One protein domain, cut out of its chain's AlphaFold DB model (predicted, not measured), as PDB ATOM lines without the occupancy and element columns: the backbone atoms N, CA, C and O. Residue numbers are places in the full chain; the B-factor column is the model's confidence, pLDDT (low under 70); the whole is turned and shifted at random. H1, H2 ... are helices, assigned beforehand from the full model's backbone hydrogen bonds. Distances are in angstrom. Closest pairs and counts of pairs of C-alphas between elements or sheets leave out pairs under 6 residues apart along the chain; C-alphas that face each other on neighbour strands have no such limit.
ATOM      1  N   THR A 169       6.372  41.078 -54.909       94.12
ATOM      2  CA  THR A 169       7.716  40.716 -54.427       94.12
ATOM      3  C   THR A 169       8.360  39.611 -55.274       94.12
ATOM      4  O   THR A 169       9.585  39.522 -55.336       94.12
ATOM      5  N   TRP A 170       7.581  38.816 -56.021       94.81
ATOM      6  CA  TRP A 170       8.110  37.781 -56.923       94.81
ATOM      7  C   TRP A 170       9.097  38.336 -57.965       94.81
ATOM      8  O   TRP A 170      10.047  37.659 -58.364       94.81
ATOM      9  N   LYS A 171       8.934  39.600 -58.379       93.50
ATOM     10  CA  LYS A 171       9.881  40.269 -59.288       93.50
ATOM     11  C   LYS A 171      11.290  40.345 -58.693       93.50
ATOM     12  O   LYS A 171      12.255  40.130 -59.422       93.50
ATOM     13  N   LYS A 172      11.406  40.572 -57.379       95.50
ATOM     14  CA  LYS A 172      12.691  40.584 -56.667       95.50
ATOM     15  C   LYS A 172      13.324  39.198 -56.638       95.50
ATOM     16  O   LYS A 172      14.503  39.077 -56.946       95.50
ATOM     17  N   PHE A 173      12.535  38.146 -56.402       96.06
ATOM     18  CA  PHE A 173      13.027  36.766 -56.481       96.06
ATOM     19  C   PHE A 173      13.627  36.475 -57.861       96.06
ATOM     20  O   PHE A 173      14.744  35.972 -57.946       96.06
ATOM     21  N   LYS A 174      12.942  36.842 -58.951       94.69
ATOM     22  CA  LYS A 174      13.486  36.662 -60.309       94.69
ATOM     23  C   LYS A 174      14.769  37.461 -60.529       94.69
ATOM     24  O   LYS A 174      15.753  36.900 -61.004       94.69
ATOM     25  N   LYS A 175      14.784  38.730 -60.113       94.31
ATOM     26  CA  LYS A 175      15.966  39.591 -60.216       94.31
ATOM     27  C   LYS A 175      17.161  39.018 -59.453       94.31
ATOM     28  O   LYS A 175      18.266  38.999 -59.983       94.31
ATOM     29  N   PHE A 176      16.948  38.499 -58.246       95.31
ATOM     30  CA  PHE A 176      17.992  37.855 -57.453       95.31
ATOM     31  C   PHE A 176      18.648  36.706 -58.224       95.31
ATOM     32  O   PHE A 176      19.871  36.672 -58.358       95.31
ATOM     33  N   LYS A 177      17.844  35.805 -58.802       93.19
ATOM     34  CA  LYS A 177      18.365  34.726 -59.647       93.19
ATOM     35  C   LYS A 177      19.166  35.273 -60.825       93.19
ATOM     36  O   LYS A 177      20.285  34.839 -61.056       93.19
ATOM     37  N   GLU A 178      18.620  36.242 -61.557       91.69
ATOM     38  CA  GLU A 178      19.305  36.841 -62.709       91.69
ATOM     39  C   GLU A 178      20.674  37.430 -62.346       91.69
ATOM     40  O   GLU A 178      21.610  37.332 -63.140       91.69
ATOM     41  N   LEU A 179      20.808  38.021 -61.157       91.19
ATOM     42  CA  LEU A 179      22.064  38.604 -60.694       91.19
ATOM     43  C   LEU A 179      23.102  37.538 -60.345       91.19
ATOM     44  O   LEU A 179      24.262  37.678 -60.741       91.19
ATOM     45  N   PHE A 180      22.696  36.486 -59.630       90.19
ATOM     46  CA  PHE A 180      23.618  35.521 -59.025       90.19
ATOM     47  C   PHE A 180      23.809  34.219 -59.816       90.19
ATOM     48  O   PHE A 180      24.815  33.545 -59.603       90.19
ATOM     49  N   SER A 181      22.944  33.905 -60.786       83.12
ATOM     50  CA  SER A 181      23.164  32.818 -61.755       83.12
ATOM     51  C   SER A 181      24.174  33.184 -62.859       83.12
ATOM     52  O   SER A 181      24.562  32.321 -63.644       83.12
ATOM     53  N   LYS A 182      24.597  34.453 -62.963       70.00
ATOM     54  CA  LYS A 182      25.611  34.906 -63.930       70.00
ATOM     55  C   LYS A 182      27.032  34.721 -63.385       70.00
ATOM     56  O   LYS A 182      27.307  34.977 -62.212       70.00
ATOM     57  N   ASN A 183      27.969  34.371 -64.264       60.41
ATOM     58  CA  ASN A 183      29.401  34.489 -63.974       60.41
ATOM     59  C   ASN A 183      29.793  35.979 -63.918       60.41
ATOM     60  O   ASN A 183      29.269  36.773 -64.698       60.41
ATOM     61  N   ASN A 184      30.708  36.383 -63.022       56.56
ATOM     62  CA  ASN A 184      31.211  37.765 -63.040       56.56
ATOM     63  C   ASN A 184      31.973  38.047 -64.344       56.56
ATOM     64  O   ASN A 184      32.649  37.164 -64.872       56.56
ATOM     65  N   ILE A 185      32.006  39.322 -64.747       53.78
ATOM     66  CA  ILE A 185      32.851  39.851 -65.840       53.78
ATOM     67  C   ILE A 185      34.342  39.484 -65.639       53.78
ATOM     68  O   ILE A 185      35.084  39.306 -66.598       53.78
ATOM     69  N   SER A 186      34.774  39.298 -64.385       51.44
ATOM     70  CA  SER A 186      36.150  38.973 -63.967       51.44
ATOM     71  C   SER A 186      36.438  37.463 -63.787       51.44
ATOM     72  O   SER A 186      37.470  37.111 -63.220       51.44
ATOM     73  N   GLY A 187      35.543  36.551 -64.185       50.00
ATOM     74  CA  GLY A 187      35.802  35.097 -64.155       50.00
ATOM     75  C   GLY A 187      35.611  34.381 -62.804       50.00
ATOM     76  O   GLY A 187      35.692  33.157 -62.758       50.00
ATOM     77  N   SER A 188      35.301  35.093 -61.710       56.31
ATOM     78  CA  SER A 188      34.881  34.473 -60.430       56.31
ATOM     79  C   SER A 188      33.363  34.257 -60.367       56.31
ATOM     80  O   SER A 188      32.593  35.114 -60.807       56.31
ATOM     81  N   ILE A 189      32.906  33.150 -59.782       69.31
ATOM     82  CA  ILE A 189      31.479  32.812 -59.700       69.31
ATOM     83  C   ILE A 189      30.798  33.717 -58.653       69.31
ATOM     84  O   ILE A 189      31.237  33.781 -57.502       69.31
ATOM     85  N   ARG A 190      29.739  34.454 -59.041       82.19
ATOM     86  CA  ARG A 190      28.973  35.329 -58.121       82.19
ATOM     87  C   ARG A 190      28.381  34.546 -56.944       82.19
ATOM     88  O   ARG A 190      28.307  35.096 -55.848       82.19
ATOM     89  N   SER A 191      28.053  33.269 -57.143       81.75
ATOM     90  CA  SER A 191      27.527  32.387 -56.097       81.75
ATOM     91  C   SER A 191      28.480  32.224 -54.908       81.75
ATOM     92  O   SER A 191      28.030  32.299 -53.774       81.75
ATOM     93  N   THR A 192      29.801  32.104 -55.102       85.94
ATOM     94  CA  THR A 192      30.744  31.975 -53.971       85.94
ATOM     95  C   THR A 192      30.766  33.233 -53.103       85.94
ATOM     96  O   THR A 192      30.758  33.151 -51.878       85.94
ATOM     97  N   LYS A 193      30.745  34.418 -53.727       90.00
ATOM     98  CA  LYS A 193      30.656  35.690 -52.992       90.00
ATOM     99  C   LYS A 193      29.330  35.805 -52.243       90.00
ATOM    100  O   LYS A 193      29.313  36.269 -51.109       90.00
ATOM    101  N   LEU A 194      28.240  35.363 -52.870       92.88
ATOM    102  CA  LEU A 194      26.926  35.314 -52.244       92.88
ATOM    103  C   LEU A 194      26.936  34.411 -51.005       92.88
ATOM    104  O   LEU A 194      26.509  34.863 -49.955       92.88
ATOM    105  N   GLN A 195      27.485  33.197 -51.084       91.69
ATOM    106  CA  GLN A 195      27.593  32.284 -49.934       91.69
ATOM    107  C   GLN A 195      28.342  32.921 -48.756       91.69
ATOM    108  O   GLN A 195      27.893  32.847 -47.610       91.69
ATOM    109  N   ASN A 196      29.450  33.611 -49.042       93.19
ATOM    110  CA  ASN A 196      30.207  34.330 -48.020       93.19
ATOM    111  C   ASN A 196      29.375  35.450 -47.384       93.19
ATOM    112  O   ASN A 196      29.365  35.590 -46.166       93.19
ATOM    113  N   LEU A 197      28.651  36.229 -48.193       95.44
ATOM    114  CA  LEU A 197      27.779  37.289 -47.690       95.44
ATOM    115  C   LEU A 197      26.635  36.727 -46.833       95.44
ATOM    116  O   LEU A 197      26.358  37.260 -45.766       95.44
ATOM    117  N   ILE A 198      25.999  35.644 -47.278       94.88
ATOM    118  CA  ILE A 198      24.920  34.974 -46.546       94.88
ATOM    119  C   ILE A 198      25.414  34.485 -45.182       94.88
ATOM    120  O   ILE A 198      24.721  34.680 -44.187       94.88
ATOM    121  N   SER A 199      26.625  33.925 -45.119       93.94
ATOM    122  CA  SER A 199      27.245  33.511 -43.852       93.94
ATOM    123  C   SER A 199      27.393  34.697 -42.892       93.94
ATOM    124  O   SER A 199      26.947  34.621 -41.754       93.94
ATOM    125  N   VAL A 200      27.896  35.836 -43.385       95.00
ATOM    126  CA  VAL A 200      28.028  37.070 -42.587       95.00
ATOM    127  C   VAL A 200      26.675  37.596 -42.097       95.00
ATOM    128  O   VAL A 200      26.577  38.070 -40.967       95.00
ATOM    129  N   ILE A 201      25.626  37.521 -42.924       93.56
ATOM    130  CA  ILE A 201      24.276  37.938 -42.519       93.56
ATOM    131  C   ILE A 201      23.760  37.035 -41.394       93.56
ATOM    132  O   ILE A 201      23.235  37.554 -40.412       93.56
ATOM    133  N   TYR A 202      23.927  35.712 -41.502       90.88
ATOM    134  CA  TYR A 202      23.519  34.783 -40.444       90.88
ATOM    135  C   TYR A 202      24.274  35.028 -39.135       90.88
ATOM    136  O   TYR A 202      23.637  35.101 -38.088       90.88
ATOM    137  N   ASP A 203      25.589  35.243 -39.203       89.81
ATOM    138  CA  ASP A 203      26.427  35.517 -38.029       89.81
ATOM    139  C   ASP A 203      26.010  36.795 -37.281       89.81
ATOM    140  O   ASP A 203      26.263  36.926 -36.087       89.81
ATOM    141  N   LYS A 204      25.387  37.753 -37.978       88.81
ATOM    142  CA  LYS A 204      24.937  39.036 -37.413       88.81
ATOM    143  C   LYS A 204      23.440  39.136 -37.181       88.81
ATOM    144  O   LYS A 204      22.965  40.161 -36.697       88.81
ATOM    145  N   TRP A 205      22.695  38.085 -37.493       83.88
ATOM    146  CA  TRP A 205      21.245  38.107 -37.398       83.88
ATOM    147  C   TRP A 205      20.748  38.188 -35.951       83.88
ATOM    148  O   TRP A 205      19.857  38.979 -35.654       83.88
ATOM    149  N   GLU A 206      21.312  37.386 -35.042       79.00
ATOM    150  CA  GLU A 206      20.892  37.380 -33.632       79.00
ATOM    151  C   GLU A 206      21.166  38.725 -32.947       79.00
ATOM    152  O   GLU A 206      20.305  39.238 -32.226       79.00
ATOM    153  N   ASP A 207      22.312  39.338 -33.253       80.62
ATOM    154  CA  ASP A 207      22.682  40.677 -32.781       80.62
ATOM    155  C   ASP A 207      21.674  41.741 -33.264       80.62
ATOM    156  O   ASP A 207      21.347  42.669 -32.533       80.62
ATOM    157  N   LEU A 208      21.132  41.586 -34.478       77.31
ATOM    158  CA  LEU A 208      20.155  42.512 -35.063       77.31
ATOM    159  C   LEU A 208      18.728  42.312 -34.514       77.31
ATOM    160  O   LEU A 208      17.959  43.263 -34.432       77.31
ATOM    161  N   VAL A 209      18.340  41.074 -34.179       73.69
ATOM    162  CA  VAL A 209      16.958  40.717 -33.785       73.69
ATOM    163  C   VAL A 209      16.727  40.753 -32.274       73.69
ATOM    164  O   VAL A 209      15.585  40.885 -31.836       73.69
ATOM    165  N   SER A 210      17.776  40.687 -31.453       66.81
ATOM    166  CA  SER A 210      17.697  40.756 -29.980       66.81
ATOM    167  C   SER A 210      17.304  42.142 -29.419       66.81
ATOM    168  O   SER A 210      17.412  42.398 -28.216       66.81
ATOM    169  N   ASP A 211      16.747  42.989 -30.285       55.47
ATOM    170  CA  ASP A 211      16.370  44.403 -30.194       55.47
ATOM    171  C   ASP A 211      15.230  44.703 -29.193       55.47
ATOM    172  O   ASP A 211      14.243  45.376 -29.489       55.47
ATOM    173  N   SER A 212      15.342  44.185 -27.968       48.69
ATOM    174  CA  SER A 212      14.468  44.559 -26.850       48.69
ATOM    175  C   SER A 212      15.186  45.306 -25.727       48.69
ATOM    176  O   SER A 212      14.497  45.920 -24.920       48.69
ATOM    177  N   ASN A 213      16.529  45.323 -25.672       49.53
ATOM    178  CA  ASN A 213      17.273  45.952 -24.564       49.53
ATOM    179  C   ASN A 213      18.653  46.568 -24.916       49.53
ATOM    180  O   ASN A 213      19.370  46.959 -23.993       49.53
ATOM    181  N   GLN A 214      19.057  46.681 -26.190       53.72
ATOM    182  CA  GLN A 214      20.333  47.321 -26.566       53.72
ATOM    183  C   GLN A 214      20.178  48.782 -27.018       53.72
ATOM    184  O   GLN A 214      19.105  49.252 -27.396       53.72
ATOM    185  N   ILE A 215      21.273  49.533 -26.898       57.22
ATOM    186  CA  ILE A 215      21.367  50.967 -27.176       57.22
ATOM    187  C   ILE A 215      21.322  51.165 -28.698       57.22
ATOM    188  O   ILE A 215      22.063  50.508 -29.416       57.22
ATOM    189  N   LYS A 216      20.528  52.125 -29.201       60.34
ATOM    190  CA  LYS A 216      20.385  52.462 -30.644       60.34
ATOM    191  C   LYS A 216      21.702  52.549 -31.445       60.34
ATOM    192  O   LYS A 216      21.684  52.404 -32.664       60.34
ATOM    193  N   ASN A 217      22.822  52.825 -30.779       61.59
ATOM    194  CA  ASN A 217      24.144  52.919 -31.395       61.59
ATOM    195  C   ASN A 217      24.678  51.564 -31.891       61.59
ATOM    196  O   ASN A 217      25.380  51.537 -32.900       61.59
ATOM    197  N   ASP A 218      24.324  50.456 -31.234       71.06
ATOM    198  CA  ASP A 218      24.815  49.119 -31.592       71.06
ATOM    199  C   ASP A 218      24.142  48.621 -32.882       71.06
ATOM    200  O   ASP A 218      24.812  48.140 -33.797       71.06
ATOM    201  N   THR A 219      22.837  48.866 -33.031       79.81
ATOM    202  CA  THR A 219      22.075  48.552 -34.250       79.81
ATOM    203  C   THR A 219      22.620  49.297 -35.473       79.81
ATOM    204  O   THR A 219      22.768  48.719 -36.550       79.81
ATOM    205  N   GLU A 220      22.973  50.577 -35.325       85.62
ATOM    206  CA  GLU A 220      23.559  51.369 -36.416       85.62
ATOM    207  C   GLU A 220      24.966  50.894 -36.805       85.62
ATOM    208  O   GLU A 220      25.311  50.891 -37.991       85.62
ATOM    209  N   ALA A 221      25.765  50.434 -35.837       88.19
ATOM    210  CA  ALA A 221      27.063  49.822 -36.110       88.19
ATOM    211  C   ALA A 221      26.921  48.497 -36.881       88.19
ATOM    212  O   ALA A 221      27.670  48.254 -37.830       88.19
ATOM    213  N   ILE A 222      25.928  47.669 -36.535       89.44
ATOM    214  CA  ILE A 222      25.633  46.419 -37.252       89.44
ATOM    215  C   ILE A 222      25.193  46.711 -38.690       89.44
ATOM    216  O   ILE A 222      25.722  46.109 -39.626       89.44
ATOM    217  N   LYS A 223      24.287  47.674 -38.901       91.75
ATOM    218  CA  LYS A 223      23.867  48.090 -40.251       91.75
ATOM    219  C   LYS A 223      25.036  48.594 -41.092       91.75
ATOM    220  O   LYS A 223      25.164  48.202 -42.252       91.75
ATOM    221  N   ALA A 224      25.905  49.419 -40.509       92.75
ATOM    222  CA  ALA A 224      27.127  49.902 -41.153       92.75
ATOM    223  C   ALA A 224      28.049  48.739 -41.558       92.75
ATOM    224  O   ALA A 224      28.521  48.665 -42.695       92.75
ATOM    225  N   PHE A 225      28.259  47.780 -40.655       93.88
ATOM    226  CA  PHE A 225      29.051  46.587 -40.933       93.88
ATOM    227  C   PHE A 225      28.450  45.734 -42.062       93.88
ATOM    228  O   PHE A 225      29.173  45.304 -42.968       93.88
ATOM    229  N   LEU A 226      27.133  45.522 -42.054       94.38
ATOM    230  CA  LEU A 226      26.430  44.772 -43.094       94.38
ATOM    231  C   LEU A 226      26.519  45.486 -44.447       94.38
ATOM    232  O   LEU A 226      26.905  44.863 -45.433       94.38
ATOM    233  N   ALA A 227      26.277  46.797 -44.501       94.25
ATOM    234  CA  ALA A 227      26.426  47.582 -45.726       94.25
ATOM    235  C   ALA A 227      27.852  47.496 -46.297       94.25
ATOM    236  O   ALA A 227      28.035  47.236 -47.489       94.25
ATOM    237  N   SER A 228      28.870  47.615 -45.440       94.62
ATOM    238  CA  SER A 228      30.274  47.420 -45.821       94.62
ATOM    239  C   SER A 228      30.530  46.008 -46.362       94.62
ATOM    240  O   SER A 228      31.207  45.838 -47.379       94.62
ATOM    241  N   SER A 229      29.939  44.987 -45.735       95.81
ATOM    242  CA  SER A 229      30.039  43.590 -46.172       95.81
ATOM    243  C   SER A 229      29.428  43.383 -47.559       95.81
ATOM    244  O   SER A 229      30.067  42.765 -48.410       95.81
ATOM    245  N   PHE A 230      28.256  43.964 -47.841       94.50
ATOM    246  CA  PHE A 230      27.664  43.954 -49.186       94.50
ATOM    247  C   PHE A 230      28.614  44.571 -50.218       94.50
ATOM    248  O   PHE A 230      28.907  43.939 -51.235       94.50
ATOM    249  N   VAL A 231      29.138  45.773 -49.955       92.56
ATOM    250  CA  VAL A 231      30.030  46.481 -50.888       92.56
ATOM    251  C   VAL A 231      31.311  45.689 -51.151       92.56
ATOM    252  O   VAL A 231      31.680  45.479 -52.311       92.56
ATOM    253  N   ASN A 232      31.967  45.212 -50.093       92.88
ATOM    254  CA  ASN A 232      33.289  44.596 -50.173       92.88
ATOM    255  C   ASN A 232      33.247  43.148 -50.678       92.88
ATOM    256  O   ASN A 232      34.025  42.789 -51.565       92.88
ATOM    257  N   ILE A 233      32.331  42.317 -50.165       92.94
ATOM    258  CA  ILE A 233      32.245  40.896 -50.540       92.94
ATOM    259  C   ILE A 233      31.768  40.761 -51.986       92.94
ATOM    260  O   ILE A 233      32.353  40.010 -52.774       92.94
ATOM    261  N   LEU A 234      30.740  41.525 -52.372       90.88
ATOM    262  CA  LEU A 234      30.221  41.485 -53.738       90.88
ATOM    263  C   LEU A 234      31.111  42.259 -54.724       90.88
ATOM    264  O   LEU A 234      31.088  41.962 -55.921       90.88
ATOM    265  N   LYS A 235      31.982  43.151 -54.226       89.06
ATOM    266  CA  LYS A 235      32.804  44.092 -55.006       89.06
ATOM    267  C   LYS A 235      31.944  45.035 -55.856       89.06
ATOM    268  O   LYS A 235      32.212  45.209 -57.042       89.06
ATOM    269  N   LEU A 236      30.915  45.635 -55.250       88.44
ATOM    270  CA  LEU A 236      29.904  46.438 -55.960       88.44
ATOM    271  C   LEU A 236      30.501  47.643 -56.704       88.44
ATOM    272  O   LEU A 236      30.030  47.989 -57.780       88.44
ATOM    273  N   ASN A 237      31.595  48.216 -56.200       85.31
ATOM    274  CA  ASN A 237      32.304  49.315 -56.869       85.31
ATOM    275  C   ASN A 237      32.887  48.920 -58.239       85.31
ATOM    276  O   ASN A 237      33.119  49.782 -59.079       85.31
ATOM    277  N   ASN A 238      33.109  47.621 -58.472       85.19
ATOM    278  CA  ASN A 238      33.703  47.097 -59.702       85.19
ATOM    279  C   ASN A 238      32.666  46.428 -60.621       85.19
ATOM    280  O   ASN A 238      33.015  46.004 -61.720       85.19
ATOM    281  N   ASP A 239      31.418  46.285 -60.171       86.06
ATOM    282  CA  ASP A 239      30.353  45.588 -60.890       86.06
ATOM    283  C   ASP A 239      29.061  46.407 -60.822       86.06
ATOM    284  O   ASP A 239      28.215  46.218 -59.947       86.06
ATOM    285  N   LYS A 240      28.930  47.351 -61.762       86.94
ATOM    286  CA  LYS A 240      27.799  48.283 -61.819       86.94
ATOM    287  C   LYS A 240      26.456  47.569 -62.004       86.94
ATOM    288  O   LYS A 240      25.470  47.973 -61.403       86.94
ATOM    289  N   GLU A 241      26.424  46.491 -62.789       88.50
ATOM    290  CA  GLU A 241      25.208  45.691 -62.983       88.50
ATOM    291  C   GLU A 241      24.745  45.079 -61.655       88.50
ATOM    292  O   GLU A 241      23.564  45.158 -61.311       88.50
ATOM    293  N   LEU A 242      25.677  44.491 -60.898       89.12
ATOM    294  CA  LEU A 242      25.373  43.927 -59.589       89.12
ATOM    295  C   LEU A 242      24.978  45.019 -58.592       89.12
ATOM    296  O   LEU A 242      24.009  44.841 -57.863       89.12
ATOM    297  N   ALA A 243      25.673  46.155 -58.588       89.69
ATOM    298  CA  ALA A 243      25.362  47.302 -57.741       89.69
ATOM    299  C   ALA A 243      23.930  47.820 -57.961       89.69
ATOM    300  O   ALA A 243      23.157  47.918 -57.006       89.69
ATOM    301  N   ASP A 244      23.554  48.084 -59.214       89.38
ATOM    302  CA  ASP A 244      22.207  48.537 -59.577       89.38
ATOM    303  C   ASP A 244      21.155  47.465 -59.257       89.38
ATOM    304  O   ASP A 244      20.061  47.767 -58.783       89.38
ATOM    305  N   GLY A 245      21.504  46.192 -59.460       91.25
ATOM    306  CA  GLY A 245      20.660  45.064 -59.096       91.25
ATOM    307  C   GLY A 245      20.391  44.958 -57.596       91.25
ATOM    308  O   GLY A 245      19.247  44.752 -57.202       91.25
ATOM    309  N   ILE A 246      21.415  45.122 -56.756       92.38
ATOM    310  CA  ILE A 246      21.259  45.120 -55.296       92.38
ATOM    311  C   ILE A 246      20.393  46.300 -54.854       92.38
ATOM    312  O   ILE A 246      19.475  46.085 -54.064       92.38
ATOM    313  N   LYS A 247      20.614  47.506 -55.399       91.00
ATOM    314  CA  LYS A 247      19.768  48.681 -55.117       91.00
ATOM    315  C   LYS A 247      18.287  48.388 -55.375       91.00
ATOM    316  O   LYS A 247      17.451  48.674 -54.524       91.00
ATOM    317  N   GLU A 248      17.970  47.738 -56.497       90.69
ATOM    318  CA  GLU A 248      16.599  47.314 -56.816       90.69
ATOM    319  C   GLU A 248      16.039  46.265 -55.836       90.69
ATOM    320  O   GLU A 248      14.845  46.275 -55.544       90.69
ATOM    321  N   LEU A 249      16.864  45.347 -55.317       92.69
ATOM    322  CA  LEU A 249      16.402  44.314 -54.381       92.69
ATOM    323  C   LEU A 249      16.020  44.886 -53.007       92.69
ATOM    324  O   LEU A 249      15.048  44.415 -52.409       92.69
ATOM    325  N   VAL A 250      16.748  45.899 -52.530       89.94
ATOM    326  CA  VAL A 250      16.549  46.517 -51.204       89.94
ATOM    327  C   VAL A 250      15.735  47.822 -51.235       89.94
ATOM    328  O   VAL A 250      15.686  48.539 -50.239       89.94
ATOM    329  N   ASP A 251      15.072  48.122 -52.360       86.25
ATOM    330  CA  ASP A 251      14.249  49.326 -52.569       86.25
ATOM    331  C   ASP A 251      15.009  50.646 -52.330       86.25
ATOM    332  O   ASP A 251      14.542  51.528 -51.599       86.25
ATOM    333  N   ILE A 252      16.197  50.770 -52.929       83.44
ATOM    334  CA  ILE A 252      16.931  52.040 -53.051       83.44
ATOM    335  C   ILE A 252      16.524  52.701 -54.371       83.44
ATOM    336  O   ILE A 252      16.655  52.099 -55.444       83.44
ATOM    337  N   ASP A 253      16.044  53.943 -54.301       70.25
ATOM    338  CA  ASP A 253      15.601  54.687 -55.477       70.25
ATOM    339  C   ASP A 253      16.779  55.038 -56.398       70.25
ATOM    340  O   ASP A 253      17.833  55.512 -55.976       70.25
ATOM    341  N   LYS A 254      16.591  54.860 -57.713       60.38
ATOM    342  CA  LYS A 254      17.620  55.159 -58.732       60.38
ATOM    343  C   LYS A 254      17.975  56.650 -58.837       60.38
ATOM    344  O   LYS A 254      18.923  56.993 -59.535       60.38
ATOM    345  N   THR A 255      17.180  57.527 -58.222       52.94
ATOM    346  CA  THR A 255      17.286  58.990 -58.329       52.94
ATOM    347  C   THR A 255      18.216  59.626 -57.303       52.94
ATOM    348  O   THR A 255      18.512  60.814 -57.434       52.94
ATOM    349  N   GLU A 256      18.701  58.866 -56.317       51.22
ATOM    350  CA  GLU A 256      19.782  59.308 -55.437       51.22
ATOM    351  C   GLU A 256      21.066  59.412 -56.267       51.22
ATOM    352  O   GLU A 256      21.744  58.429 -56.576       51.22
ATOM    353  N   LYS A 257      21.335  60.637 -56.729       45.06
ATOM    354  CA  LYS A 257      22.593  61.039 -57.356       45.06
ATOM    355  C   LYS A 257      23.745  60.626 -56.449       45.06
ATOM    356  O   LYS A 257      23.872  61.239 -55.404       45.06
ATOM    357  N   ASP A 258      24.569  59.671 -56.878       49.31
ATOM    358  CA  ASP A 258      25.961  59.432 -56.446       49.31
ATOM    359  C   ASP A 258      26.308  59.582 -54.943       49.31
ATOM    360  O   ASP A 258      27.485  59.674 -54.592       49.31
ATOM    361  N   GLU A 259      25.341  59.539 -54.025       53.72
ATOM    362  CA  GLU A 259      25.610  59.263 -52.623       53.72
ATOM    363  C   GLU A 259      26.106  57.820 -52.572       53.72
ATOM    364  O   GLU A 259      25.533  56.910 -53.186       53.72
ATOM    365  N   GLY A 260      27.284  57.638 -51.971       71.12
ATOM    366  CA  GLY A 260      28.022  56.385 -52.049       71.12
ATOM    367  C   GLY A 260      27.110  55.214 -51.704       71.12
ATOM    368  O   GLY A 260      26.447  55.237 -50.674       71.12
ATOM    369  N   ILE A 261      27.096  54.181 -52.557       83.12
ATOM    370  CA  ILE A 261      26.245  52.979 -52.435       83.12
ATOM    371  C   ILE A 261      26.175  52.413 -51.010       83.12
ATOM    372  O   ILE A 261      25.171  51.831 -50.619       83.12
ATOM    373  N   TYR A 262      27.241  52.603 -50.239       89.62
ATOM    374  CA  TYR A 262      27.331  52.274 -48.830       89.62
ATOM    375  C   TYR A 262      26.267  52.950 -47.945       89.62
ATOM    376  O   TYR A 262      25.610  52.236 -47.194       89.62
ATOM    377  N   GLU A 263      26.072  54.272 -48.018       88.12
ATOM    378  CA  GLU A 263      25.132  54.980 -47.127       88.12
ATOM    379  C   GLU A 263      23.687  54.582 -47.438       88.12
ATOM    380  O   GLU A 263      22.948  54.176 -46.541       88.12
ATOM    381  N   ALA A 264      23.332  54.537 -48.725       87.31
ATOM    382  CA  ALA A 264      22.023  54.058 -49.163       87.31
ATOM    383  C   ALA A 264      21.766  52.601 -48.730       87.31
ATOM    384  O   ALA A 264      20.662  52.240 -48.320       87.31
ATOM    385  N   LEU A 265      22.793  51.741 -48.778       90.25
ATOM    386  CA  LEU A 265      22.685  50.373 -48.269       90.25
ATOM    387  C   LEU A 265      22.506  50.344 -46.755       90.25
ATOM    388  O   LEU A 265      21.658  49.595 -46.281       90.25
ATOM    389  N   LYS A 266      23.274  51.137 -46.005       91.56
ATOM    390  CA  LYS A 266      23.231  51.183 -44.541       91.56
ATOM    391  C   LYS A 266      21.821  51.471 -44.035       91.56
ATOM    392  O   LYS A 266      21.343  50.749 -43.161       91.56
ATOM    393  N   GLU A 267      21.129  52.443 -44.622       89.19
ATOM    394  CA  GLU A 267      19.743  52.757 -44.252       89.19
ATOM    395  C   GLU A 267      18.776  51.595 -44.520       89.19
ATOM    396  O   GLU A 267      17.806  51.395 -43.786       89.19
ATOM    397  N   LYS A 268      19.059  50.792 -45.551       91.25
ATOM    398  CA  LYS A 268      18.213  49.683 -46.006       91.25
ATOM    399  C   LYS A 268      18.598  48.319 -45.438       91.25
ATOM    400  O   LYS A 268      17.907  47.349 -45.749       91.25
ATOM    401  N   MET A 269      19.618  48.222 -44.580       91.44
ATOM    402  CA  MET A 269      19.951  46.999 -43.827       91.44
ATOM    403  C   MET A 269      18.967  46.764 -42.669       91.44
ATOM    404  O   MET A 269      19.355  46.607 -41.514       91.44
ATOM    405  N   THR A 270      17.667  46.776 -42.962       89.69
ATOM    406  CA  THR A 270      16.620  46.445 -41.990       89.69
ATOM    407  C   THR A 270      16.421  44.937 -41.912       89.69
ATOM    408  O   THR A 270      16.747  44.197 -42.848       89.69
ATOM    409  N   THR A 271      15.832  44.477 -40.810       87.62
ATOM    410  CA  THR A 271      15.499  43.066 -40.598       87.62
ATOM    411  C   THR A 271      14.641  42.517 -41.737       87.62
ATOM    412  O   THR A 271      14.916  41.430 -42.233       87.62
ATOM    413  N   GLU A 272      13.654  43.276 -42.225       89.25
ATOM    414  CA  GLU A 272      12.759  42.838 -43.304       89.25
ATOM    415  C   GLU A 272      13.493  42.652 -44.637       89.25
ATOM    416  O   GLU A 272      13.265  41.663 -45.340       89.25
ATOM    417  N   ASN A 273      14.383  43.584 -44.988       92.06
ATOM    418  CA  ASN A 273      15.149  43.521 -46.232       92.06
ATOM    419  C   ASN A 273      16.163  42.377 -46.214       92.06
ATOM    420  O   ASN A 273      16.278  41.635 -47.193       92.06
ATOM    421  N   LEU A 274      16.866  42.202 -45.094       92.19
ATOM    422  CA  LEU A 274      17.807  41.101 -44.909       92.19
ATOM    423  C   LEU A 274      17.083  39.754 -44.923       92.19
ATOM    424  O   LEU A 274      17.535  38.829 -45.595       92.19
ATOM    425  N   GLN A 275      15.922  39.659 -44.273       92.12
ATOM    426  CA  GLN A 275      15.089  38.460 -44.309       92.12
ATOM    427  C   GLN A 275      14.654  38.109 -45.726       92.12
ATOM    428  O   GLN A 275      14.791  36.969 -46.153       92.12
ATOM    429  N   LEU A 276      14.151  39.093 -46.475       94.94
ATOM    430  CA  LEU A 276      13.771  38.898 -47.868       94.94
ATOM    431  C   LEU A 276      14.970  38.435 -48.707       94.94
ATOM    432  O   LEU A 276      14.820  37.562 -49.559       94.94
ATOM    433  N   PHE A 277      16.162  38.981 -48.459       95.38
ATOM    434  CA  PHE A 277      17.388  38.562 -49.134       95.38
ATOM    435  C   PHE A 277      17.764  37.105 -48.825       95.38
ATOM    436  O   PHE A 277      18.045  36.338 -49.750       95.38
ATOM    437  N   LEU A 278      17.707  36.702 -47.551       94.50
ATOM    438  CA  LEU A 278      17.915  35.317 -47.120       94.50
ATOM    439  C   LEU A 278      16.867  34.369 -47.721       94.50
ATOM    440  O   LEU A 278      17.217  33.291 -48.193       94.50
ATOM    441  N   ASP A 279      15.604  34.785 -47.783       95.44
ATOM    442  CA  ASP A 279      14.512  33.995 -48.351       95.44
ATOM    443  C   ASP A 279      14.659  33.812 -49.866       95.44
ATOM    444  O   ASP A 279      14.423  32.720 -50.389       95.44
ATOM    445  N   MET A 280      15.107  34.845 -50.587       96.19
ATOM    446  CA  MET A 280      15.461  34.719 -52.005       96.19
ATOM    447  C   MET A 280      16.608  33.722 -52.201       96.19
ATOM    448  O   MET A 280      16.538  32.877 -53.099       96.19
ATOM    449  N   PHE A 281      17.633  33.774 -51.346       95.12
ATOM    450  CA  PHE A 281      18.717  32.798 -51.356       95.12
ATOM    451  C   PHE A 281      18.210  31.378 -51.067       95.12
ATOM    452  O   PHE A 281      18.488  30.468 -51.844       95.12
ATOM    453  N   GLU A 282      17.418  31.166 -50.013       93.75
ATOM    454  CA  GLU A 282      16.869  29.849 -49.663       93.75
ATOM    455  C   GLU A 282      16.013  29.272 -50.801       93.75
ATOM    456  O   GLU A 282      16.121  28.089 -51.141       93.75
ATOM    457  N   PHE A 283      15.190  30.105 -51.437       94.88
ATOM    458  CA  PHE A 283      14.340  29.690 -52.546       94.88
ATOM    459  C   PHE A 283      15.145  29.229 -53.769       94.88
ATOM    460  O   PHE A 283      14.844  28.196 -54.366       94.88
ATOM    461  N   TRP A 284      16.189  29.957 -54.165       94.00
ATOM    462  CA  TRP A 284      16.947  29.597 -55.367       94.00
ATOM    463  C   TRP A 284      18.054  28.583 -55.105       94.00
ATOM    464  O   TRP A 284      18.179  27.615 -55.856       94.00
ATOM    465  N   HIS A 285      18.832  28.777 -54.043       90.94
ATOM    466  CA  HIS A 285      19.977  27.935 -53.718       90.94
ATOM    467  C   HIS A 285      19.544  26.619 -53.069       90.94
ATOM    468  O   HIS A 285      19.865  25.537 -53.557       90.94
ATOM    469  N   THR A 286      18.769  26.695 -51.987       88.88
ATOM    470  CA  THR A 286      18.439  25.506 -51.182       88.88
ATOM    471  C   THR A 286      17.289  24.717 -51.802       88.88
ATOM    472  O   THR A 286      17.380  23.502 -51.981       88.88
ATOM    473  N   THR A 287      16.210  25.413 -52.160       88.69
ATOM    474  CA  THR A 287      14.961  24.791 -52.614       88.69
ATOM    475  C   THR A 287      15.061  24.305 -54.061       88.69
ATOM    476  O   THR A 287      14.635  23.190 -54.362       88.69
TER     477      THR A 287
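What this domain is: This is residues 169 to 287 of the 291 residues of an uncharacterized protein of Thermoanaerobacter thermohydrosulfuricus (UniProt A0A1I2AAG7). H2 and H3 form a long hairpin, with the other four helices over one side, H5 packed on H3 and H6 on H2. The all-helix printed part has 119 residues with six named helices, H1 to H6. It is compact, with a radius of gyration of the C-alphas of 14.1 A, spanning 43 by 37 by 26 A.

How they stand to each other: H1, residues 169 to 180, touches H4, residues 240 to 249, closest C-alphas 172 and 249, 5.7 A apart. H2, residues 190 to 209, and H3, residues 216 to 234, touch at a shallow tilt of 6 degrees. H5, residues 261 to 268, touches residues 223 to 231 of H3. H6, residues 271 to 287, touches H2 with residues 271 to 278 alone. Every O i to N i+4 pair is within hydrogen-bond range in H1, H3 and H4.

Where its parts are: H1 begins at C-alpha 169, (7.716, 40.716, -54.427); H6 ends at C-alpha 287, (14.961, 24.791, -52.614).

The domain as a whole: The H4 to H5 link is long; 21 residues have pLDDT under 70.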